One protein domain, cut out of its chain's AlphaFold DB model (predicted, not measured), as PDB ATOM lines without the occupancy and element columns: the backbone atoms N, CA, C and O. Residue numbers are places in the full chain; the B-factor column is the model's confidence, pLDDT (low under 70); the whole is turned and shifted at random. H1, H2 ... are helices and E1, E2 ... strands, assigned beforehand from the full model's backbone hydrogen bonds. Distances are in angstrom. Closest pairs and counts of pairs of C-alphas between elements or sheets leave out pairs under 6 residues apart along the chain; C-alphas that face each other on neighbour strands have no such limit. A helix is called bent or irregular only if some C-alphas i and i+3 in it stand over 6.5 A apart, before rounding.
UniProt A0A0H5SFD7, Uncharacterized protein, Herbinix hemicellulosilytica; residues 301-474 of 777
ATOM      1  N   GLU A 301     223.492 172.772 137.788       77.06
ATOM      2  CA  GLU A 301     222.961 173.761 138.732       77.06
ATOM      3  C   GLU A 301     221.894 173.124 139.628       77.06
ATOM      4  O   GLU A 301     220.853 172.672 139.154       77.06
ATOM      5  N   PHE A 302     222.151 173.083 140.936       78.06
ATOM      6  CA  PHE A 302     221.217 172.590 141.950       78.06
ATOM      7  C   PHE A 302     221.440 173.304 143.287       78.06
ATOM      8  O   PHE A 302     222.512 173.850 143.549       78.06
ATOM      9  N   SER A 303     220.417 173.300 144.141       78.62
ATOM     10  CA  SER A 303     220.500 173.816 145.506       78.62
ATOM     11  C   SER A 303     220.814 172.680 146.473       78.62
ATOM     12  O   SER A 303     220.111 171.674 146.517       78.62
ATOM     13  N   LEU A 304     221.827 172.873 147.322       73.06
ATOM     14  CA  LEU A 304     222.203 171.906 148.363       73.06
ATOM     15  C   LEU A 304     221.132 171.736 149.456       73.06
ATOM     16  O   LEU A 304     221.261 170.834 150.284       73.06
ATOM     17  N   TYR A 305     220.098 172.585 149.464       72.62
ATOM     18  CA  TYR A 305     218.998 172.587 150.435       72.62
ATOM     19  C   TYR A 305     217.690 171.992 149.894       72.62
ATOM     20  O   TYR A 305     216.775 171.773 150.681       72.62
ATOM     21  N   ASP A 306     217.582 171.747 148.584       74.50
ATOM     22  CA  ASP A 306     216.348 171.268 147.952       74.50
ATOM     23  C   ASP A 306     216.595 169.972 147.178       74.50
ATOM     24  O   ASP A 306     217.161 169.970 146.079       74.50
ATOM     25  N   ASP A 307     216.116 168.870 147.745       69.50
ATOM     26  CA  ASP A 307     216.240 167.528 147.179       69.50
ATOM     27  C   ASP A 307     215.500 167.404 145.828       69.50
ATOM     28  O   ASP A 307     215.915 166.638 144.952       69.50
ATOM     29  N   THR A 308     214.476 168.233 145.590       73.50
ATOM     30  CA  THR A 308     213.777 168.332 144.297       73.50
ATOM     31  C   THR A 308     214.695 168.908 143.222       73.50
ATOM     32  O   THR A 308     214.749 168.384 142.106       73.50
ATOM     33  N   SER A 309     215.465 169.951 143.552       77.44
ATOM     34  CA  SER A 309     216.444 170.552 142.639       77.44
ATOM     35  C   SER A 309     217.586 169.592 142.287       77.44
ATOM     36  O   SER A 309     218.003 169.540 141.131       77.44
ATOM     37  N   ILE A 310     218.026 168.764 143.244       76.75
ATOM     38  CA  ILE A 310     219.049 167.723 143.043       76.75
ATOM     39  C   ILE A 310     218.515 166.640 142.093       76.75
ATOM     40  O   ILE A 310     219.177 166.254 141.127       76.75
ATOM     41  N   SER A 311     217.282 166.177 142.315       74.88
ATOM     42  CA  SER A 311     216.621 165.213 141.427       74.88
ATOM     43  C   SER A 311     216.434 165.766 140.006       74.88
ATOM     44  O   SER A 311     216.670 165.062 139.014       74.88
ATOM     45  N   ARG A 312     216.082 167.054 139.879       79.56
ATOM     46  CA  ARG A 312     215.949 167.728 138.580       79.56
ATOM     47  C   ARG A 312     217.286 167.826 137.851       79.56
ATOM     48  O   ARG A 312     217.338 167.480 136.675       79.56
ATOM     49  N   ALA A 313     218.360 168.206 138.541       80.94
ATOM     50  CA  ALA A 313     219.693 168.294 137.947       80.94
ATOM     51  C   ALA A 313     220.163 166.947 137.382       80.94
ATOM     52  O   ALA A 313     220.680 166.882 136.267       80.94
ATOM     53  N   PHE A 314     219.906 165.841 138.082       84.19
ATOM     54  CA  PHE A 314     220.218 164.519 137.535       84.19
ATOM     55  C   PHE A 314     219.301 164.107 136.384       84.19
ATOM     56  O   PHE A 314     219.741 163.465 135.431       84.19
ATOM     57  N   SER A 315     218.026 164.487 136.440       82.38
ATOM     58  CA  SER A 315     217.099 164.269 135.328       82.38
ATOM     59  C   SER A 315     217.560 165.010 134.069       82.38
ATOM     60  O   SER A 315     217.482 164.458 132.974       82.38
ATOM     61  N   GLU A 316     218.116 166.215 134.219       82.88
ATOM     62  CA  GLU A 316     218.747 166.966 133.132       82.88
ATOM     63  C   GLU A 316     220.002 166.256 132.605       82.88
ATOM     64  O   GLU A 316     220.144 166.122 131.387       82.88
ATOM     65  N   LEU A 317     220.864 165.717 133.479       84.38
ATOM     66  CA  LEU A 317     222.002 164.886 133.055       84.38
ATOM     67  C   LEU A 317     221.537 163.690 132.223       84.38
ATOM     68  O   LEU A 317     222.011 163.491 131.105       84.38
ATOM     69  N   LEU A 318     220.570 162.922 132.730       83.12
ATOM     70  CA  LEU A 318     220.020 161.768 132.030       83.12
ATOM     71  C   LEU A 318     219.398 162.155 130.698       83.12
ATOM     72  O   LEU A 318     219.649 161.464 129.714       83.12
ATOM     73  N   TYR A 319     218.593 163.222 130.653       81.62
ATOM     74  CA  TYR A 319     217.928 163.697 129.438       81.62
ATOM     75  C   TYR A 319     218.947 164.037 128.349       81.62
ATOM     76  O   TYR A 319     218.781 163.647 127.196       81.62
ATOM     77  N   ASN A 320     220.046 164.678 128.746       77.25
ATOM     78  CA  ASN A 320     221.160 165.011 127.868       77.25
ATOM     79  C   ASN A 320     222.119 163.831 127.620       77.25
ATOM     80  O   ASN A 320     223.160 164.026 127.009       77.25
ATOM     81  N   ASN A 321     221.815 162.615 128.083       80.25
ATOM     82  CA  ASN A 321     222.707 161.451 128.029       80.25
ATOM     83  C   ASN A 321     224.107 161.701 128.631       80.25
ATOM     84  O   ASN A 321     225.087 161.118 128.172       80.25
ATOM     85  N   PHE A 322     224.195 162.579 129.635       80.06
ATOM     86  CA  PHE A 322     225.429 163.110 130.227       80.06
ATOM     87  C   PHE A 322     226.319 163.910 129.253       80.06
ATOM     88  O   PHE A 322     227.427 164.302 129.605       80.06
ATOM     89  N   GLN A 323     225.820 164.223 128.053       72.75
ATOM     90  CA  GLN A 323     226.532 164.967 127.015       72.75
ATOM     91  C   GLN A 323     226.499 166.482 127.290       72.75
ATOM     92  O   GLN A 323     225.455 167.062 127.624       72.75
ATOM     93  N   GLY A 324     227.640 167.153 127.116       67.75
ATOM     94  CA  GLY A 324     227.812 168.580 127.414       67.75
ATOM     95  C   GLY A 324     228.299 168.880 128.825       67.75
ATOM     96  O   GLY A 324     228.545 170.044 129.118       67.75
ATOM     97  N   TYR A 325     228.433 167.878 129.694       76.19
ATOM     98  CA  TYR A 325     228.920 168.055 131.060       76.19
ATOM     99  C   TYR A 325     230.351 167.546 131.159       76.19
ATOM    100  O   TYR A 325     230.670 166.445 130.725       76.19
ATOM    101  N   CYS A 326     231.217 168.367 131.735       73.88
ATOM    102  CA  CYS A 326     232.631 168.052 131.911       73.88
ATOM    103  C   CYS A 326     232.904 167.220 133.174       73.88
ATOM    104  O   CYS A 326     233.937 166.569 133.313       73.88
ATOM    105  N   VAL A 327     231.939 167.223 134.090       80.94
ATOM    106  CA  VAL A 327     232.014 166.598 135.403       80.94
ATOM    107  C   VAL A 327     230.697 165.855 135.619       80.94
ATOM    108  O   VAL A 327     229.628 166.466 135.582       80.94
ATOM    109  N   ILE A 328     230.766 164.535 135.798       86.69
ATOM    110  CA  ILE A 328     229.595 163.672 136.019       86.69
ATOM    111  C   ILE A 328     229.747 162.900 137.333       86.69
ATOM    112  O   ILE A 328     230.880 162.684 137.765       86.69
ATOM    113  N   PRO A 329     228.658 162.469 137.991       87.69
ATOM    114  CA  PRO A 329     228.763 161.694 139.227       87.69
ATOM    115  C   PRO A 329     229.545 160.399 138.988       87.69
ATOM    116  O   PRO A 329     229.211 159.628 138.088       87.69
ATOM    117  N   GLU A 330     230.591 160.157 139.781       90.69
ATOM    118  CA  GLU A 330     231.432 158.967 139.621       90.69
ATOM    119  C   GLU A 330     230.672 157.698 140.021       90.69
ATOM    120  O   GLU A 330     230.847 156.653 139.398       90.69
ATOM    121  N   TYR A 331     229.796 157.788 141.025       89.69
ATOM    122  CA  TYR A 331     228.994 156.668 141.506       89.69
ATOM    123  C   TYR A 331     227.507 156.997 141.471       89.69
ATOM    124  O   TYR A 331     227.068 158.051 141.927       89.69
ATOM    125  N   ILE A 332     226.715 156.053 140.968       88.94
ATOM    126  CA  ILE A 332     225.256 156.129 140.941       88.94
ATOM    127  C   ILE A 332     224.712 154.838 141.528       88.94
ATOM    128  O   ILE A 332     225.068 153.747 141.089       88.94
ATOM    129  N   SER A 333     223.821 154.951 142.504       87.06
ATOM    130  CA  SER A 333     223.143 153.812 143.110       87.06
ATOM    131  C   SER A 333     221.649 153.850 142.829       87.06
ATOM    132  O   SER A 333     220.992 154.871 143.027       87.06
ATOM    133  N   LEU A 334     221.119 152.712 142.396       87.00
ATOM    134  CA  LEU A 334     219.695 152.467 142.212       87.00
ATOM    135  C   LEU A 334     219.202 151.678 143.419       87.00
ATOM    136  O   LEU A 334     219.729 150.598 143.688       87.00
ATOM    137  N   GLY A 335     218.228 152.203 144.155       81.69
ATOM    138  CA  GLY A 335     217.761 151.586 145.391       81.69
ATOM    139  C   GLY A 335     216.270 151.737 145.643       81.69
ATOM    140  O   GLY A 335     215.548 152.417 144.915       81.69
ATOM    141  N   ILE A 336     215.811 151.052 146.684       77.62
ATOM    142  CA  ILE A 336     214.438 151.106 147.187       77.62
ATOM    143  C   ILE A 336     214.516 151.371 148.685       77.62
ATOM    144  O   ILE A 336     215.324 150.738 149.365       77.62
ATOM    145  N   SER A 337     213.684 152.272 149.201       70.62
ATOM    146  CA  SER A 337     213.618 152.613 150.628       70.62
ATOM    147  C   SER A 337     212.164 152.784 151.080       70.62
ATOM    148  O   SER A 337     211.273 152.908 150.242       70.62
ATOM    149  N   THR A 338     211.898 152.720 152.386       63.91
ATOM    150  CA  THR A 338     210.554 152.954 152.940       63.91
ATOM    151  C   THR A 338     210.234 154.450 152.977       63.91
ATOM    152  O   THR A 338     211.056 155.255 153.404       63.91
ATOM    153  N   ASP A 339     209.008 154.832 152.603       53.78
ATOM    154  CA  ASP A 339     208.568 156.244 152.536       53.78
ATOM    155  C   ASP A 339     208.497 156.958 153.906       53.78
ATOM    156  O   ASP A 339     208.220 158.151 153.991       53.78
ATOM    157  N   ARG A 340     208.761 156.257 155.016       46.88
ATOM    158  CA  ARG A 340     208.513 156.755 156.381       46.88
ATOM    159  C   ARG A 340     209.571 157.712 156.948       46.88
ATOM    160  O   ARG A 340     209.485 158.047 158.125       46.88
ATOM    161  N   TYR A 341     210.542 158.145 156.149       46.03
ATOM    162  CA  TYR A 341     211.632 159.033 156.585       46.03
ATOM    163  C   TYR A 341     211.693 160.373 155.840       46.03
ATOM    164  O   TYR A 341     212.730 161.031 155.865       46.03
ATOM    165  N   LEU A 342     210.599 160.798 155.202       43.44
ATOM    166  CA  LEU A 342     210.606 161.999 154.360       43.44
ATOM    167  C   LEU A 342     210.161 163.313 155.011       43.44
ATOM    168  O   LEU A 342     210.168 164.313 154.305       43.44
ATOM    169  N   ASP A 343     209.892 163.367 156.320       38.94
ATOM    170  CA  ASP A 343     209.578 164.659 156.955       38.94
ATOM    171  C   ASP A 343     210.662 165.227 157.889       38.94
ATOM    172  O   ASP A 343     210.721 166.443 158.019       38.94
ATOM    173  N   GLU A 344     211.589 164.448 158.477       37.78
ATOM    174  CA  GLU A 344     212.585 165.029 159.417       37.78
ATOM    175  C   GLU A 344     213.977 164.343 159.478       37.78
ATOM    176  O   GLU A 344     214.718 164.541 160.444       37.78
ATOM    177  N   ALA A 345     214.420 163.569 158.474       32.72
ATOM    178  CA  ALA A 345     215.739 162.909 158.533       32.72
ATOM    179  C   ALA A 345     216.579 163.008 157.247       32.72
ATOM    180  O   ALA A 345     216.091 163.054 156.126       32.72
ATOM    181  N   LYS A 346     217.895 163.068 157.455       43.75
ATOM    182  CA  LYS A 346     218.962 163.404 156.503       43.75
ATOM    183  C   LYS A 346     219.033 162.427 155.317       43.75
ATOM    184  O   LYS A 346     218.875 161.226 155.494       43.75
ATOM    185  N   ILE A 347     219.469 162.913 154.147       40.69
ATOM    186  CA  ILE A 347     219.884 162.087 152.982       40.69
ATOM    187  C   ILE A 347     220.935 161.014 153.354       40.69
ATOM    188  O   ILE A 347     221.023 159.979 152.699       40.69
ATOM    189  N   SER A 348     221.733 161.244 154.405       42.94
ATOM    190  CA  SER A 348     222.709 160.279 154.931       42.94
ATOM    191  C   SER A 348     222.091 159.135 155.742       42.94
ATOM    192  O   SER A 348     222.767 158.135 155.973       42.94
ATOM    193  N   ASP A 349     220.834 159.279 156.166       43.78
ATOM    194  CA  ASP A 349     220.181 158.422 157.160       43.78
ATOM    195  C   ASP A 349     218.997 157.636 156.563       43.78
ATOM    196  O   ASP A 349     218.304 156.915 157.283       43.78
ATOM    197  N   SER A 350     218.772 157.709 155.243       48.03
ATOM    198  CA  SER A 350     217.798 156.856 154.557       48.03
ATOM    199  C   SER A 350     218.251 155.398 154.666       48.03
ATOM    200  O   SER A 350     219.206 154.986 153.995       48.03
ATOM    201  N   GLN A 351     217.579 154.603 155.502       52.19
ATOM    202  CA  GLN A 351     217.701 153.150 155.455       52.19
ATOM    203  C   GLN A 351     217.125 152.687 154.115       52.19
ATOM    204  O   GLN A 351     215.947 152.358 153.994       52.19
ATOM    205  N   ASN A 352     217.968 152.686 153.081       56.06
ATOM    206  CA  ASN A 352     217.703 151.899 151.892       56.06
ATOM    207  C   ASN A 352     217.336 150.483 152.369       56.06
ATOM    208  O   ASN A 352     217.910 149.977 153.326       56.06
ATOM    209  N   LEU A 353     216.349 149.849 151.754       68.12
ATOM    210  CA  LEU A 353     216.111 148.416 151.922       68.12
ATOM    211  C   LEU A 353     217.094 147.636 151.056       68.12
ATOM    212  O   LEU A 353     217.584 146.584 151.448       68.12
ATOM    213  N   CYS A 354     217.406 148.169 149.876       77.31
ATOM    214  CA  CYS A 354     218.413 147.635 148.971       77.31
ATOM    215  C   CYS A 354     218.919 148.725 148.027       77.31
ATOM    216  O   CYS A 354     218.183 149.655 147.696       77.31
ATOM    217  N   ARG A 355     220.176 148.617 147.596       85.31
ATOM    218  CA  ARG A 355     220.760 149.432 146.530       85.31
ATOM    219  C   ARG A 355     221.835 148.666 145.774       85.31
ATOM    220  O   ARG A 355     222.629 147.944 146.376       85.31
ATOM    221  N   VAL A 356     221.890 148.874 144.467       89.06
ATOM    222  CA  VAL A 356     223.002 148.468 143.603       89.06
ATOM    223  C   VAL A 356     223.727 149.718 143.126       89.06
ATOM    224  O   VAL A 356     223.089 150.669 142.677       89.06
ATOM    225  N   THR A 357     225.049 149.731 143.246       91.12
ATOM    226  CA  THR A 357     225.915 150.861 142.909       91.12
ATOM    227  C   THR A 357     226.686 150.559 141.633       91.12
ATOM    228  O   THR A 357     227.264 149.482 141.478       91.12
ATOM    229  N   TYR A 358     226.735 151.540 140.742       94.25
ATOM    230  CA  TYR A 358     227.527 151.527 139.525       94.25
ATOM    231  C   TYR A 358     228.524 152.685 139.528       94.25
ATOM    232  O   TYR A 358     228.205 153.781 139.987       94.25
ATOM    233  N   ARG A 359     229.718 152.447 138.985       94.31
ATOM    234  CA  ARG A 359     230.762 153.442 138.757       94.31
ATOM    235  C   ARG A 359     230.761 153.872 137.293       94.31
ATOM    236  O   ARG A 359     230.847 153.024 136.402       94.31
ATOM    237  N   ALA A 360     230.665 155.170 137.047       91.00
ATOM    238  CA  ALA A 360     230.783 155.753 135.720       91.00
ATOM    239  C   ALA A 360     232.209 155.579 135.174       91.00
ATOM    240  O   ALA A 360     233.188 155.691 135.912       91.00
ATOM    241  N   TYR A 361     232.328 155.315 133.876       88.50
ATOM    242  CA  TYR A 361     233.588 155.353 133.140       88.50
ATOM    243  C   TYR A 361     233.329 155.643 131.657       88.50
ATOM    244  O   TYR A 361     232.207 155.505 131.166       88.50
ATOM    245  N   VAL A 362     234.377 156.035 130.936       81.50
ATOM    246  CA  VAL A 362     234.347 156.192 129.478       81.50
ATOM    247  C   VAL A 362     235.008 154.964 128.858       81.50
ATOM    248  O   VAL A 362     236.123 154.603 129.238       81.50
ATOM    249  N   ASN A 363     234.310 154.265 127.961       78.81
ATOM    250  CA  ASN A 363     234.875 153.097 127.279       78.81
ATOM    251  C   ASN A 363     235.779 153.505 126.097       78.81
ATOM    252  O   ASN A 363     235.860 154.674 125.731       78.81
ATOM    253  N   SER A 364     236.429 152.528 125.458       72.19
ATOM    254  CA  SER A 364     237.334 152.760 124.319       72.19
ATOM    255  C   SER A 364     236.681 153.425 123.102       72.19
ATOM    256  O   SER A 364     237.393 153.948 122.256       72.19
ATOM    257  N   SER A 365     235.347 153.422 123.006       66.81
ATOM    258  CA  SER A 365     234.595 154.102 121.947       66.81
ATOM    259  C   SER A 365     234.138 155.517 122.334       66.81
ATOM    260  O   SER A 365     233.257 156.058 121.674       66.81
ATOM    261  N   GLY A 366     234.649 156.087 123.432       67.50
ATOM    262  CA  GLY A 366     234.311 157.447 123.873       67.50
ATOM    263  C   GLY A 366     232.900 157.593 124.458       67.50
ATOM    264  O   GLY A 366     232.387 158.700 124.579       67.50
ATOM    265  N   THR A 367     232.237 156.491 124.822       77.75
ATOM    266  CA  THR A 367     230.861 156.521 125.347       77.75
ATOM    267  C   THR A 367     230.822 156.326 126.860       77.75
ATOM    268  O   THR A 367     231.556 155.505 127.414       77.75
ATOM    269  N   ILE A 368     229.929 157.064 127.529       84.94
ATOM    270  CA  ILE A 368     229.713 156.963 128.978       84.94
ATOM    271  C   ILE A 368     228.973 155.660 129.297       84.94
ATOM    272  O   ILE A 368     227.893 155.372 128.766       84.94
ATOM    273  N   ARG A 369     229.574 154.873 130.186       89.38
ATOM    274  CA  ARG A 369     229.130 153.548 130.624       89.38
ATOM    275  C   ARG A 369     229.180 153.472 132.148       89.38
ATOM    276  O   ARG A 369     229.922 154.212 132.791       89.38
ATOM    277  N   PHE A 370     228.400 152.570 132.733       93.06
ATOM    278  CA  PHE A 370     228.344 152.385 134.181       93.06
ATOM    279  C   PHE A 370     228.630 150.930 134.525       93.06
ATOM    280  O   PHE A 370     227.853 150.032 134.202       93.06
ATOM    281  N   LYS A 371     229.757 150.701 135.193       95.12
ATOM    282  CA  LYS A 371     230.198 149.374 135.607       95.12
ATOM    283  C   LYS A 371     229.699 149.074 137.008       95.12
ATOM    284  O   LYS A 371     229.769 149.936 137.877       95.12
ATOM    285  N   TYR A 372     229.224 147.862 137.245       95.44
ATOM    286  CA  TYR A 372     228.845 147.415 138.581       95.44
ATOM    287  C   TYR A 372     229.994 147.629 139.580       95.44
ATOM    288  O   TYR A 372     231.137 147.257 139.306       95.44
ATOM    289  N   ALA A 373     229.683 148.234 140.727       92.50
ATOM    290  CA  ALA A 373     230.644 148.571 141.778       92.50
ATOM    291  C   ALA A 373     230.334 147.883 143.117       92.50
ATOM    292  O   ALA A 373     231.230 147.705 143.939       92.50
ATOM    293  N   GLY A 374     229.084 147.481 143.342       90.88
ATOM    294  CA  GLY A 374     228.700 146.727 144.526       90.88
ATOM    295  C   GLY A 374     227.209 146.794 144.805       90.88
ATOM    296  O   GLY A 374     226.448 147.471 144.112       90.88
ATOM    297  N   TYR A 375     226.794 146.101 145.854       89.50
ATOM    298  CA  TYR A 375     225.423 146.113 146.340       89.50
ATOM    299  C   TYR A 375     225.390 146.209 147.858       89.50
ATOM    300  O   TYR A 375     226.352 145.881 148.556       89.50
ATOM    301  N   TRP A 376     224.246 146.639 148.368       86.38
ATOM    302  CA  TRP A 376     223.938 146.628 149.785       86.38
ATOM    303  C   TRP A 376     222.437 146.352 149.957       86.38
ATOM    304  O   TRP A 376     221.635 146.869 149.179       86.38
ATOM    305  N   TYR A 377     222.034 145.547 150.938       82.12
ATOM    306  CA  TYR A 377     220.629 145.377 151.320       82.12
ATOM    307  C   TYR A 377     220.471 145.089 152.812       82.12
ATOM    308  O   TYR A 377     221.403 144.632 153.473       82.12
ATOM    309  N   TYR A 378     219.278 145.351 153.334       74.44
ATOM    310  CA  TYR A 378     218.899 145.055 154.704       74.44
ATOM    311  C   TYR A 378     217.945 143.861 154.744       74.44
ATOM    312  O   TYR A 378     216.864 143.884 154.154       74.44
ATOM    313  N   ASP A 379     218.347 142.814 155.451       72.31
ATOM    314  CA  ASP A 379     217.514 141.656 155.741       72.31
ATOM    315  C   ASP A 379     216.619 141.994 156.941       72.31
ATOM    316  O   ASP A 379     217.067 142.035 158.090       72.31
ATOM    317  N   LEU A 380     215.346 142.284 156.655       65.50
ATOM    318  CA  LEU A 380     214.335 142.584 157.669       65.50
ATOM    319  C   LEU A 380     214.133 141.414 158.661       65.50
ATOM    320  O   LEU A 380     214.139 141.685 159.863       65.50
ATOM    321  N   PRO A 381     213.983 140.142 158.222       64.81
ATOM    322  CA  PRO A 381     213.909 138.988 159.121       64.81
ATOM    323  C   PRO A 381     215.099 138.841 160.074       64.81
ATOM    324  O   PRO A 381     214.904 138.545 161.253       64.81
ATOM    325  N   ALA A 382     216.325 139.026 159.577       67.94
ATOM    326  CA  ALA A 382     217.541 138.851 160.375       67.94
ATOM    327  C   ALA A 382     217.978 140.120 161.128       67.94
ATOM    328  O   ALA A 382     218.900 140.047 161.943       67.94
ATOM    329  N   ALA A 383     217.347 141.267 160.846       70.19
ATOM    330  CA  ALA A 383     217.738 142.599 161.304       70.19
ATOM    331  C   ALA A 383     219.235 142.900 161.066       70.19
ATOM    332  O   ALA A 383     219.945 143.376 161.956       70.19
ATOM    333  N   ARG A 384     219.741 142.560 159.872       73.44
ATOM    334  CA  ARG A 384     221.163 142.689 159.505       73.44
ATOM    335  C   ARG A 384     221.343 143.281 158.114       73.44
ATOM    336  O   ARG A 384     220.588 142.986 157.194       73.44
ATOM    337  N   SER A 385     222.405 144.068 157.959       78.31
ATOM    338  CA  SER A 385     222.830 144.621 156.673       78.31
ATOM    339  C   SER A 385     223.834 143.700 155.990       78.31
ATOM    340  O   SER A 385     224.769 143.210 156.623       78.31
ATOM    341  N   TYR A 386     223.683 143.538 154.682       81.25
ATOM    342  CA  TYR A 386     224.587 142.796 153.815       81.25
ATOM    343  C   TYR A 386     225.119 143.722 152.727       81.25
ATOM    344  O   TYR A 386     224.378 144.533 152.177       81.25
ATOM    345  N   SER A 387     226.395 143.582 152.389       85.81
ATOM    346  CA  SER A 387     227.012 144.277 151.261       85.81
ATOM    347  C   SER A 387     228.109 143.442 150.641       85.81
ATOM    348  O   SER A 387     228.782 142.695 151.349       85.81
ATOM    349  N   GLY A 388     228.327 143.618 149.346       85.19
ATOM    350  CA  GLY A 388     229.398 142.941 148.634       85.19
ATOM    351  C   GLY A 388     229.830 143.710 147.396       85.19
ATOM    352  O   GLY A 388     229.062 144.478 146.814       85.19
ATOM    353  N   THR A 389     231.084 143.495 147.011       86.44
ATOM    354  CA  THR A 389     231.672 143.990 145.759       86.44
ATOM    355  C   THR A 389     231.628 142.945 144.651       86.44
ATOM    356  O   THR A 389     231.783 143.291 143.483       86.44
ATOM    357  N   ASP A 390     231.386 141.678 144.992       86.69
ATOM    358  CA  ASP A 390     231.157 140.615 144.017       86.69
ATOM    359  C   ASP A 390     229.775 140.785 143.385       86.69
ATOM    360  O   ASP A 390     228.841 141.258 144.037       86.69
ATOM    361  N   ASN A 391     229.640 140.447 142.102       88.31
ATOM    362  CA  ASN A 391     228.388 140.622 141.373       88.31
ATOM    363  C   ASN A 391     227.544 139.328 141.396       88.31
ATOM    364  O   ASN A 391     227.856 138.407 140.641       88.31
ATOM    365  N   PRO A 392     226.464 139.245 142.200       82.75
ATOM    366  CA  PRO A 392     225.606 138.058 142.299       82.75
ATOM    367  C   PRO A 392     224.702 137.827 141.075       82.75
ATOM    368  O   PRO A 392     223.989 136.828 141.037       82.75
ATOM    369  N   GLY A 393     224.716 138.729 140.085       84.75
ATOM    370  CA  GLY A 393     223.912 138.613 138.863       84.75
ATOM    371  C   GLY A 393     223.315 139.925 138.348       84.75
ATOM    372  O   GLY A 393     222.580 139.910 137.362       84.75
ATOM    373  N   PHE A 394     223.613 141.066 138.976       90.06
ATOM    374  CA  PHE A 394     223.211 142.380 138.472       90.06
ATOM    375  C   PHE A 394     223.873 142.674 137.114       90.06
ATOM    376  O   PHE A 394     224.965 142.165 136.833       90.06
ATOM    377  N   PRO A 395     223.268 143.529 136.268       91.94
ATOM    378  CA  PRO A 395     223.922 144.008 135.053       91.94
ATOM    379  C   PRO A 395     225.338 144.523 135.351       91.94
ATOM    380  O   PRO A 395     225.530 145.352 136.231       91.94
ATOM    381  N   SER A 396     226.350 143.999 134.660       90.69
ATOM    382  CA  SER A 396     227.755 144.273 134.992       90.69
ATOM    383  C   SER A 396     228.294 145.555 134.361       90.69
ATOM    384  O   SER A 396     229.163 146.204 134.942       90.69
ATOM    385  N   ASP A 397     227.789 145.922 133.186       92.81
ATOM    386  CA  ASP A 397     228.175 147.120 132.447       92.81
ATOM    387  C   ASP A 397     226.995 147.611 131.597       92.81
ATOM    388  O   ASP A 397     226.508 146.913 130.700       92.81
ATOM    389  N   ILE A 398     226.506 148.809 131.915       93.06
ATOM    390  CA  ILE A 398     225.255 149.351 131.385       93.06
ATOM    391  C   ILE A 398     225.487 150.694 130.687       93.06
ATOM    392  O   ILE A 398     226.276 151.531 131.118       93.06
ATOM    393  N   SER A 399     224.770 150.915 129.589       91.31
ATOM    394  CA  SER A 399     224.688 152.210 128.897       91.31
ATOM    395  C   SER A 399     223.812 153.210 129.656       91.31
ATOM    396  O   SER A 399     222.990 152.821 130.485       91.31
ATOM    397  N   VAL A 400     223.905 154.498 129.308       86.94
ATOM    398  CA  VAL A 400     222.995 155.542 129.820       86.94
ATOM    399  C   VAL A 400     221.519 155.206 129.556       86.94
ATOM    400  O   VAL A 400     220.669 155.399 130.425       86.94
ATOM    401  N   SER A 401     221.201 154.645 128.386       86.75
ATOM    402  CA  SER A 401     219.840 154.199 128.060       86.75
ATOM    403  C   SER A 401     219.388 153.024 128.929       86.75
ATOM    404  O   SER A 401     218.244 153.008 129.381       86.75
ATOM    405  N   GLN A 402     220.279 152.067 129.209       89.56
ATOM    406  CA  GLN A 402     219.981 150.953 130.114       89.56
ATOM    407  C   GLN A 402     219.809 151.436 131.556       89.56
ATOM    408  O   GLN A 402     218.832 151.055 132.195       89.56
ATOM    409  N   LEU A 403     220.671 152.338 132.039       89.38
ATOM    410  CA  LEU A 403     220.520 152.983 133.345       89.38
ATOM    411  C   LEU A 403     219.130 153.617 133.476       89.38
ATOM    412  O   LEU A 403     218.409 153.305 134.419       89.38
ATOM    413  N   ARG A 404     218.713 154.414 132.483       86.31
ATOM    414  CA  ARG A 404     217.375 155.020 132.445       86.31
ATOM    415  C   ARG A 404     216.264 153.967 132.483       86.31
ATOM    416  O   ARG A 404     215.290 154.142 133.207       86.31
ATOM    417  N   SER A 405     216.411 152.866 131.743       86.06
ATOM    418  CA  SER A 405     215.421 151.779 131.743       86.06
ATOM    419  C   SER A 405     215.316 151.054 133.090       86.06
ATOM    420  O   SER A 405     214.243 150.573 133.440       86.06
ATOM    421  N   TYR A 406     216.399 151.021 133.871       87.19
ATOM    422  CA  TYR A 406     216.457 150.349 135.170       87.19
ATOM    423  C   TYR A 406     216.027 151.229 136.349       87.19
ATOM    424  O   TYR A 406     215.841 150.714 137.451       87.19
ATOM    425  N   MET A 407     215.823 152.534 136.138       82.75
ATOM    426  CA  MET A 407     215.356 153.484 137.155       82.75
ATOM    427  C   MET A 407     213.859 153.337 137.457       82.75
ATOM    428  O   MET A 407     213.065 154.257 137.272       82.75
ATOM    429  N   ASN A 408     213.449 152.154 137.899       81.44
ATOM    430  CA  ASN A 408     212.094 151.907 138.359       81.44
ATOM    431  C   ASN A 408     212.078 150.868 139.485       81.44
ATOM    432  O   ASN A 408     212.878 149.930 139.521       81.44
ATOM    433  N   LYS A 409     211.114 151.035 140.392       78.12
ATOM    434  CA  LYS A 409     210.915 150.179 141.565       78.12
ATOM    435  C   LYS A 409     210.783 148.681 141.215       78.12
ATOM    436  O   LYS A 409     211.499 147.897 141.834       78.12
ATOM    437  N   PRO A 410     209.947 148.250 140.243       81.94
ATOM    438  CA  PRO A 410     209.800 146.826 139.922       81.94
ATOM    439  C   PRO A 410     211.107 146.145 139.510       81.94
ATOM    440  O   PRO A 410     211.381 145.031 139.944       81.94
ATOM    441  N   THR A 411     211.925 146.821 138.700       84.31
ATOM    442  CA  THR A 411     213.175 146.255 138.175       84.31
ATOM    443  C   THR A 411     214.173 145.993 139.295       84.31
ATOM    444  O   THR A 411     214.674 144.877 139.422       84.31
ATOM    445  N   VAL A 412     214.415 146.991 140.150       83.19
ATOM    446  CA  VAL A 412     215.359 146.851 141.267       83.19
ATOM    447  C   VAL A 412     214.848 145.826 142.287       83.19
ATOM    448  O   VAL A 412     215.619 144.973 142.712       83.19
ATOM    449  N   ASN A 413     213.551 145.835 142.620       80.88
ATOM    450  CA  ASN A 413     212.967 144.884 143.575       80.88
ATOM    451  C   ASN A 413     213.111 143.435 143.089       80.88
ATOM    452  O   ASN A 413     213.513 142.555 143.848       80.88
ATOM    453  N   ASN A 414     212.836 143.198 141.801       82.38
ATOM    454  CA  ASN A 414     212.955 141.873 141.200       82.38
ATOM    455  C   ASN A 414     214.400 141.374 141.190       82.38
ATOM    456  O   ASN A 414     214.616 140.204 141.483       82.38
ATOM    457  N   TRP A 415     215.393 142.229 140.916       87.44
ATOM    458  CA  TRP A 415     216.798 141.816 140.991       87.44
ATOM    459  C   TRP A 415     217.162 141.287 142.382       87.44
ATOM    460  O   TRP A 415     217.681 140.182 142.507       87.44
ATOM    461  N   PHE A 416     216.848 142.041 143.438       83.44
ATOM    462  CA  PHE A 416     217.164 141.617 144.804       83.44
ATOM    463  C   PHE A 416     216.357 140.384 145.237       83.44
ATOM    464  O   PHE A 416     216.909 139.489 145.878       83.44
ATOM    465  N   TYR A 417     215.086 140.285 144.837       79.56
ATOM    466  CA  TYR A 417     214.267 139.103 145.098       79.56
ATOM    467  C   TYR A 417     214.811 137.841 144.411       79.56
ATOM    468  O   TYR A 417     214.922 136.796 145.055       79.56
ATOM    469  N   GLU A 418     215.199 137.930 143.137       81.75
ATOM    470  CA  GLU A 418     215.756 136.800 142.383       81.75
ATOM    471  C   GLU A 418     217.087 136.316 142.969       81.75
ATOM    472  O   GLU A 418     217.282 135.108 143.136       81.75
ATOM    473  N   PHE A 419     217.987 137.237 143.334       82.19
ATOM    474  CA  PHE A 419     219.329 136.877 143.802       82.19
ATOM    475  C   PHE A 419     219.372 136.440 145.270       82.19
ATOM    476  O   PHE A 419     220.149 135.551 145.614       82.19
ATOM    477  N   PHE A 420     218.535 137.016 146.142       79.12
ATOM    478  CA  PHE A 420     218.622 136.782 147.591       79.12
ATOM    479  C   PHE A 420     217.422 136.029 148.186       79.12
ATOM    480  O   PHE A 420     217.512 135.541 149.317       79.12
ATOM    481  N   ARG A 421     216.330 135.851 147.426       73.12
ATOM    482  CA  ARG A 421     215.143 135.031 147.750       73.12
ATOM    483  C   ARG A 421     214.723 135.092 149.225       73.12
ATOM    484  O   ARG A 421     214.182 136.095 149.663       73.12
ATOM    485  N   ARG A 422     214.955 134.016 150.000       60.72
ATOM    486  CA  ARG A 422     214.514 133.867 151.406       60.72
ATOM    487  C   ARG A 422     215.116 134.907 152.356       60.72
ATOM    488  O   ARG A 422     214.542 135.122 153.415       60.72
ATOM    489  N   ASN A 423     216.234 135.525 151.977       59.34
ATOM    490  CA  ASN A 423     216.936 136.535 152.771       59.34
ATOM    491  C   ASN A 423     216.524 137.970 152.380       59.34
ATOM    492  O   ASN A 423     217.046 138.936 152.928       59.34
ATOM    493  N   TYR A 424     215.604 138.126 151.417       66.44
ATOM    494  CA  TYR A 424     215.047 139.409 151.000       66.44
ATOM    495  C   TYR A 424     213.517 139.337 150.995       66.44
ATOM    496  O   TYR A 424     212.901 138.678 150.156       66.44
ATOM    497  N   ASN A 425     212.877 140.025 151.939       62.06
ATOM    498  CA  ASN A 425     211.422 140.128 151.942       62.06
ATOM    499  C   ASN A 425     210.973 140.985 150.756       62.06
ATOM    500  O   ASN A 425     211.325 142.160 150.686       62.06
ATOM    501  N   ASN A 426     210.160 140.415 149.862       55.97
ATOM    502  CA  ASN A 426     209.456 141.187 148.840       55.97
ATOM    503  C   ASN A 426     208.548 142.190 149.561       55.97
ATOM    504  O   ASN A 426     207.528 141.813 150.143       55.97
ATOM    505  N   VAL A 427     208.977 143.447 149.622       56.84
ATOM    506  CA  VAL A 427     208.244 144.473 150.356       56.84
ATOM    507  C   VAL A 427     207.006 144.809 149.535       56.84
ATOM    508  O   VAL A 427     207.120 145.183 148.368       56.84
ATOM    509  N   ASN A 428     205.818 144.619 150.121       54.91
ATOM    510  CA  ASN A 428     204.548 144.891 149.450       54.91
ATOM    511  C   ASN A 428     204.592 146.268 148.771       54.91
ATOM    512  O   ASN A 428     205.023 147.258 149.360       54.91
ATOM    513  N   ASN A 429     204.122 146.319 147.523       53.16
ATOM    514  CA  ASN A 429     204.263 147.452 146.605       53.16
ATOM    515  C   ASN A 429     203.692 148.804 147.105       53.16
ATOM    516  O   ASN A 429     203.862 149.793 146.396       53.16
ATOM    517  N   GLY A 430     203.054 148.872 148.277       55.91
ATOM    518  CA  GLY A 430     202.422 150.078 148.820       55.91
ATOM    519  C   GLY A 430     203.329 151.037 149.606       55.91
ATOM    520  O   GLY A 430     203.073 152.229 149.538       55.91
ATOM    521  N   ASP A 431     204.390 150.562 150.280       60.41
ATOM    522  CA  ASP A 431     205.061 151.348 151.354       60.41
ATOM    523  C   ASP A 431     206.544 151.704 151.095       60.41
ATOM    524  O   ASP A 431     207.283 152.089 152.008       60.41
ATOM    525  N   VAL A 432     207.019 151.518 149.862       66.94
ATOM    526  CA  VAL A 432     208.420 151.778 149.489       66.94
ATOM    527  C   VAL A 432     208.517 152.552 148.186       66.94
ATOM    528  O   VAL A 432     207.800 152.242 147.231       66.94
ATOM    529  N   SER A 433     209.465 153.474 148.102       70.94
ATOM    530  CA  SER A 433     209.737 154.260 146.904       70.94
ATOM    531  C   SER A 433     211.058 153.870 146.257       70.94
ATOM    532  O   SER A 433     211.969 153.335 146.893       70.94
ATOM    533  N   PHE A 434     211.146 154.096 144.946       76.81
ATOM    534  CA  PHE A 434     212.416 154.032 144.231       76.81
ATOM    535  C   PHE A 434     213.243 155.269 144.576       76.81
ATOM    536  O   PHE A 434     212.740 156.388 144.490       76.81
ATOM    537  N   HIS A 435     214.516 155.064 144.895       73.69
ATOM    538  CA  HIS A 435     215.458 156.141 145.150       73.69
ATOM    539  C   HIS A 435     216.697 155.991 144.282       73.69
ATOM    540  O   HIS A 435     217.255 154.907 144.091       73.69
ATOM    541  N   LEU A 436     217.142 157.134 143.783       76.06
ATOM    542  CA  LEU A 436     218.388 157.283 143.068       76.06
ATOM    543  C   LEU A 436     219.371 158.023 143.974       76.06
ATOM    544  O   LEU A 436     219.122 159.161 144.365       76.06
ATOM    545  N   HIS A 437     220.515 157.405 144.247       77.44
ATOM    546  CA  HIS A 437     221.591 158.010 145.024       77.44
ATOM    547  C   HIS A 437     222.818 158.224 144.147       77.44
ATOM    548  O   HIS A 437     223.569 157.291 143.879       77.44
ATOM    549  N   TRP A 438     223.029 159.459 143.718       80.25
ATOM    550  CA  TRP A 438     224.245 159.891 143.020       80.25
ATOM    551  C   TRP A 438     224.967 161.010 143.777       80.25
ATOM    552  O   TRP A 438     226.168 161.186 143.628       80.25
ATOM    553  N   PHE A 439     224.218 161.754 144.590       78.62
ATOM    554  CA  PHE A 439     224.662 162.936 145.304       78.62
ATOM    555  C   PHE A 439     224.867 162.630 146.788       78.62
ATOM    556  O   PHE A 439     224.060 161.931 147.409       78.62
ATOM    557  N   THR A 440     225.923 163.189 147.372       74.94
ATOM    558  CA  THR A 440     226.214 163.109 148.807       74.94
ATOM    559  C   THR A 440     226.524 164.499 149.344       74.94
ATOM    560  O   THR A 440     227.366 165.203 148.795       74.94
ATOM    561  N   ARG A 441     225.872 164.880 150.447       73.44
ATOM    562  CA  ARG A 441     226.186 166.106 151.190       73.44
ATOM    563  C   ARG A 441     226.606 165.786 152.610       73.44
ATOM    564  O   ARG A 441     226.036 164.895 153.244       73.44
ATOM    565  N   ARG A 442     227.532 166.576 153.141       77.50
ATOM    566  CA  ARG A 442     227.909 166.562 154.553       77.50
ATOM    567  C   ARG A 442     227.336 167.790 155.243       77.50
ATOM    568  O   ARG A 442     227.474 168.910 154.761       77.50
ATOM    569  N   TRP A 443     226.675 167.575 156.377       78.00
ATOM    570  CA  TRP A 443     226.273 168.672 157.251       78.00
ATOM    571  C   TRP A 443     227.481 169.131 158.061       78.00
ATOM    572  O   TRP A 443     228.061 168.337 158.805       78.00
ATOM    573  N   ASN A 444     227.838 170.405 157.920       73.31
ATOM    574  CA  ASN A 444     228.878 171.038 158.714       73.31
ATOM    575  C   ASN A 444     228.235 172.087 159.626       73.31
ATOM    576  O   ASN A 444     227.475 172.946 159.177       73.31
ATOM    577  N   SER A 445     228.545 172.005 160.918       76.69
ATOM    578  CA  SER A 445     228.130 172.985 161.918       76.69
ATOM    579  C   SER A 445     229.325 173.364 162.773       76.69
ATOM    580  O   SER A 445     229.892 172.521 163.464       76.69
ATOM    581  N   ASN A 446     229.683 174.648 162.728       62.25
ATOM    582  CA  ASN A 446     230.780 175.217 163.512       62.25
ATOM    583  C   ASN A 446     230.256 176.143 164.628       62.25
ATOM    584  O   ASN A 446     230.886 177.141 164.969       62.25
ATOM    585  N   GLY A 447     229.065 175.861 165.168       67.06
ATOM    586  CA  GLY A 447     228.453 176.601 166.282       67.06
ATOM    587  C   GLY A 447     227.850 177.973 165.935       67.06
ATOM    588  O   GLY A 447     226.892 178.369 166.587       67.06
ATOM    589  N   TYR A 448     228.342 178.669 164.897       59.69
ATOM    590  CA  TYR A 448     227.845 179.992 164.455       59.69
ATOM    591  C   TYR A 448     227.139 179.997 163.089       59.69
ATOM    592  O   TYR A 448     226.438 180.949 162.761       59.69
ATOM    593  N   SER A 449     227.323 178.958 162.275       54.53
ATOM    594  CA  SER A 449     226.654 178.797 160.981       54.53
ATOM    595  C   SER A 449     226.592 177.311 160.641       54.53
ATOM    596  O   SER A 449     227.511 176.554 160.974       54.53
ATOM    597  N   SER A 450     225.493 176.901 160.011       72.75
ATOM    598  CA  SER A 450     225.293 175.551 159.497       72.75
ATOM    599  C   SER A 450     225.092 175.612 157.991       72.75
ATOM    600  O   SER A 450     224.194 176.307 157.513       72.75
ATOM    601  N   TRP A 451     225.896 174.860 157.252       72.75
ATOM    602  CA  TRP A 451     225.771 174.739 155.806       72.75
ATOM    603  C   TRP A 451     225.983 173.293 155.374       72.75
ATOM    604  O   TRP A 451     226.558 172.472 156.094       72.75
ATOM    605  N   TYR A 452     225.483 172.986 154.186       78.06
ATOM    606  CA  TYR A 452     225.769 171.726 153.524       78.06
ATOM    607  C   TYR A 452     226.984 171.895 152.620       78.06
ATOM    608  O   TYR A 452     227.109 172.892 151.914       78.06
ATOM    609  N   GLU A 453     227.875 170.913 152.656       78.69
ATOM    610  CA  GLU A 453     228.992 170.776 151.726       78.69
ATOM    611  C   GLU A 453     228.689 169.631 150.759       78.69
ATOM    612  O   GLU A 453     228.251 168.561 151.193       78.69
ATOM    613  N   ASP A 454     228.904 169.853 149.461       81.88
ATOM    614  CA  ASP A 454     228.872 168.778 148.469       81.88
ATOM    615  C   ASP A 454     230.116 167.900 148.641       81.88
ATOM    616  O   ASP A 454     231.241 168.361 148.466       81.88
ATOM    617  N   THR A 455     229.907 166.634 148.996       80.50
ATOM    618  CA  THR A 455     230.973 165.632 149.131       80.50
ATOM    619  C   THR A 455     230.923 164.583 148.024       80.50
ATOM    620  O   THR A 455     231.555 163.534 148.140       80.50
ATOM    621  N   THR A 456     230.135 164.826 146.978       81.75
ATOM    622  CA  THR A 456     229.973 163.916 145.846       81.75
ATOM    623  C   THR A 456     231.294 163.769 145.105       81.75
ATOM    624  O   THR A 456     231.939 164.753 144.744       81.75
ATOM    625  N   THR A 457     231.707 162.527 144.859       86.00
ATOM    626  CA  THR A 457     232.821 162.256 143.957       86.00
ATOM    627  C   THR A 457     232.349 162.357 142.521       86.00
ATOM    628  O   THR A 457     231.387 161.707 142.102       86.00
ATOM    629  N   TYR A 458     233.053 163.179 141.754       86.50
ATOM    630  CA  TYR A 458     232.775 163.366 140.346       86.50
ATOM    631  C   TYR A 458     233.932 162.869 139.488       86.50
ATOM    632  O   TYR A 458     235.104 163.062 139.810       86.50
ATOM    633  N   LEU A 459     233.579 162.268 138.360       83.81
ATOM    634  CA  LEU A 459     234.504 161.891 137.309       83.81
ATOM    635  C   LEU A 459     234.658 163.065 136.336       83.81
ATOM    636  O   LEU A 459     233.666 163.538 135.773       83.81
ATOM    637  N   ASN A 460     235.897 163.515 136.125       80.88
ATOM    638  CA  ASN A 460     236.217 164.440 135.041       80.88
ATOM    639  C   ASN A 460     236.219 163.667 133.719       80.88
ATOM    640  O   ASN A 460     236.960 162.697 133.559       80.88
ATOM    641  N   VAL A 461     235.367 164.093 132.790       72.94
ATOM    642  CA  VAL A 461     235.227 163.488 131.464       72.94
ATOM    643  C   VAL A 461     235.663 164.431 130.337       72.94
ATOM    644  O   VAL A 461     235.485 164.083 129.176       72.94
ATOM    645  N   CYS A 462     236.246 165.603 130.629       63.84
ATOM    646  CA  CYS A 462     236.668 166.569 129.601       63.84
ATOM    647  C   CYS A 462     237.843 166.086 128.728       63.84
ATOM    648  O   CYS A 462     237.954 166.536 127.591       63.84
ATOM    649  N   ASP A 463     238.706 165.200 129.241       55.38
ATOM    650  CA  ASP A 463     239.950 164.767 128.573       55.38
ATOM    651  C   ASP A 463     239.731 163.697 127.484       55.38
ATOM    652  O   ASP A 463     240.678 163.264 126.827       55.38
ATOM    653  N   PHE A 464     238.489 163.247 127.291       56.06
ATOM    654  CA  PHE A 464     238.132 162.232 126.301       56.06
ATOM    655  C   PHE A 464     237.639 162.871 124.998       56.06
ATOM    656  O   PHE A 464     237.096 163.974 124.995       56.06
ATOM    657  N   ASP A 465     237.826 162.171 123.878       50.47
ATOM    658  CA  ASP A 465     237.410 162.652 122.562       50.47
ATOM    659  C   ASP A 465     235.872 162.692 122.441       50.47
ATOM    660  O   ASP A 465     235.202 161.661 122.379       50.47
ATOM    661  N   HIS A 466     235.311 163.906 122.417       51.44
ATOM    662  CA  HIS A 466     233.869 164.180 122.319       51.44
ATOM    663  C   HIS A 466     233.400 164.427 120.875       51.44
ATOM    664  O   HIS A 466     232.410 165.137 120.652       51.44
ATOM    665  N   THR A 467     234.075 163.847 119.877       45.66
ATOM    666  CA  THR A 467     233.743 163.963 118.440       45.66
ATOM    667  C   THR A 467     232.299 163.589 118.074       45.66
ATOM    668  O   THR A 467     231.837 163.935 116.986       45.66
ATOM    669  N   LEU A 468     231.538 162.964 118.979       45.66
ATOM    670  CA  LEU A 468     230.156 162.526 118.751       45.66
ATOM    671  C   LEU A 468     229.061 163.359 119.450       45.66
ATOM    672  O   LEU A 468     227.888 162.996 119.368       45.66
ATOM    673  N   GLY A 469     229.389 164.515 120.043       47.09
ATOM    674  CA  GLY A 469     228.386 165.537 120.373       47.09
ATOM    675  C   GLY A 469     228.524 166.163 121.760       47.09
ATOM    676  O   GLY A 469     228.276 165.520 122.765       47.09
ATOM    677  N   VAL A 470     228.800 167.474 121.760       48.25
ATOM    678  CA  VAL A 470     228.858 168.432 122.887       48.25
ATOM    679  C   VAL A 470     229.927 168.177 123.963       48.25
ATOM    680  O   VAL A 470     229.652 167.855 125.105       48.25
ATOM    681  N   ASN A 471     231.160 168.491 123.584       48.00
ATOM    682  CA  ASN A 471     232.076 169.420 124.256       48.00
ATOM    683  C   ASN A 471     232.993 169.897 123.130       48.00
ATOM    684  O   ASN A 471     234.054 169.331 122.885       48.00
ATOM    685  N   ARG A 472     232.502 170.837 122.311       44.22
ATOM    686  CA  ARG A 472     233.268 171.279 121.145       44.22
ATOM    687  C   ARG A 472     234.400 172.153 121.661       44.22
ATOM    688  O   ARG A 472     234.167 173.297 122.039       44.22
ATOM    689  N   TRP A 473     235.594 171.584 121.701       49.34
ATOM    690  CA  TRP A 473     236.823 172.348 121.776       49.34
ATOM    691  C   TRP A 473     236.870 173.222 120.529       49.34
ATOM    692  O   TRP A 473     236.918 172.720 119.405       49.34
ATOM    693  N   ILE A 474     236.735 174.531 120.711       45.53
ATOM    694  CA  ILE A 474     236.851 175.465 119.602       45.53
ATOM    695  C   ILE A 474     238.296 175.943 119.598       45.53
ATOM    696  O   ILE A 474     238.723 176.696 120.471       45.53
TER     697      ILE A 474
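What this domain is: This is residues 301 to 474 of the 777 residues of an uncharacterized protein of Herbinix hemicellulosilytica (UniProt A0A0H5SFD7). A twisted sheet of six strands, E2 to E7, makes the body, with H2 and H3 packed on it and H1 off to its side near H2. A thin two-stranded arm, the hairpin of E8 and E9, reaches away from the sheet, and its tip, residues 445 to 450, sticks out; the small pair E1 and E10 and a tail without named elements, residues 461 to 474, lie toward one end. The printed part has 174 residues, with three named helices and ten named strands in the order H1 E1 E2 E3 E4 E5 E6 H2 H3 E7 E8 E9 E10, the class being mixed, helices and strands. The branched sheet and both two-stranded sheets are antiparallel. The whole is compact, with a radius of gyration of the C-alphas of 17.5 A, and flat, spanning 58 by 48 by 26 A.

Where its parts are: In the largest sheet, E2 is residues 331 to 338, 22.0 A, and bends by 50 degrees at residue 334; E3 is 352 to 362, 28.2 A; E4 is 368 to 379, 33.2 A, with C-alpha 368 at (229.713, 156.963, 128.978). E5 is 384 to 388, E6 397 to 399 and E7 432 to 437, 15.2 A. H1 is 307 to 319, 18.2 A, beginning with C-alpha 307 at (216.240, 167.528, 147.179); H2 is 400 to 406; H3 is 409 to 423, 18.7 A, and irregular, with C-alphas 419 and 422 9.5 A apart. E1 is 327 to 329, E8 441 to 445, E9 450 to 454 and E10 458 to 460, ending with C-alpha 460 at (236.217, 164.440, 135.041).

How they stand to each other: E2 E3 E4 E5 form a meander, each strand the antiparallel neighbour of the one before. E2 has E3 on one side, with N 334 and O 356 at 2.9 A, and E7 on the other side, with N 335 and O 435 at 2.9 A. E4 has E3 on one side, with N 357 and O 374 at 2.8 A; on the other side are E5, N 377 and O 386 at 2.8 A, and E6, N 370 and O 398 at 2.9 A. H3 is on the sheet at a height of 9.6 A, slantwise to the strands, at 48 degrees to E4 on the local plane. H2 is on the sheet too; the closest C-alphas of H2 and E4 are those of Val 400 and Arg 369, 6.5 A. H1 and H2 are close but not clearly touching, Leu 318 and Val 400 having the closest C-alphas, 7.2 A. E1 runs on into E2 at 36 degrees and pairs with E10, N 459 and O 328 at 2.8 A. In the hairpin of E8 and E9, N 442 and O 453 are 2.9 A apart. In H1 and H2 every O i to N i+4 pair is within hydrogen-bond range; in H3, 9 of 11.

The domain as a whole: The C-alphas farthest apart, those of Pro 381 and Ile 474, are 58.5 A apart. The printed part has no cut. The link from E2 to E3, 13 residues, is long. The mean pLDDT of the printed part is 74.0; 51 residues are under 70, among them 338 to 353, 422 to 432 and 462 to 474.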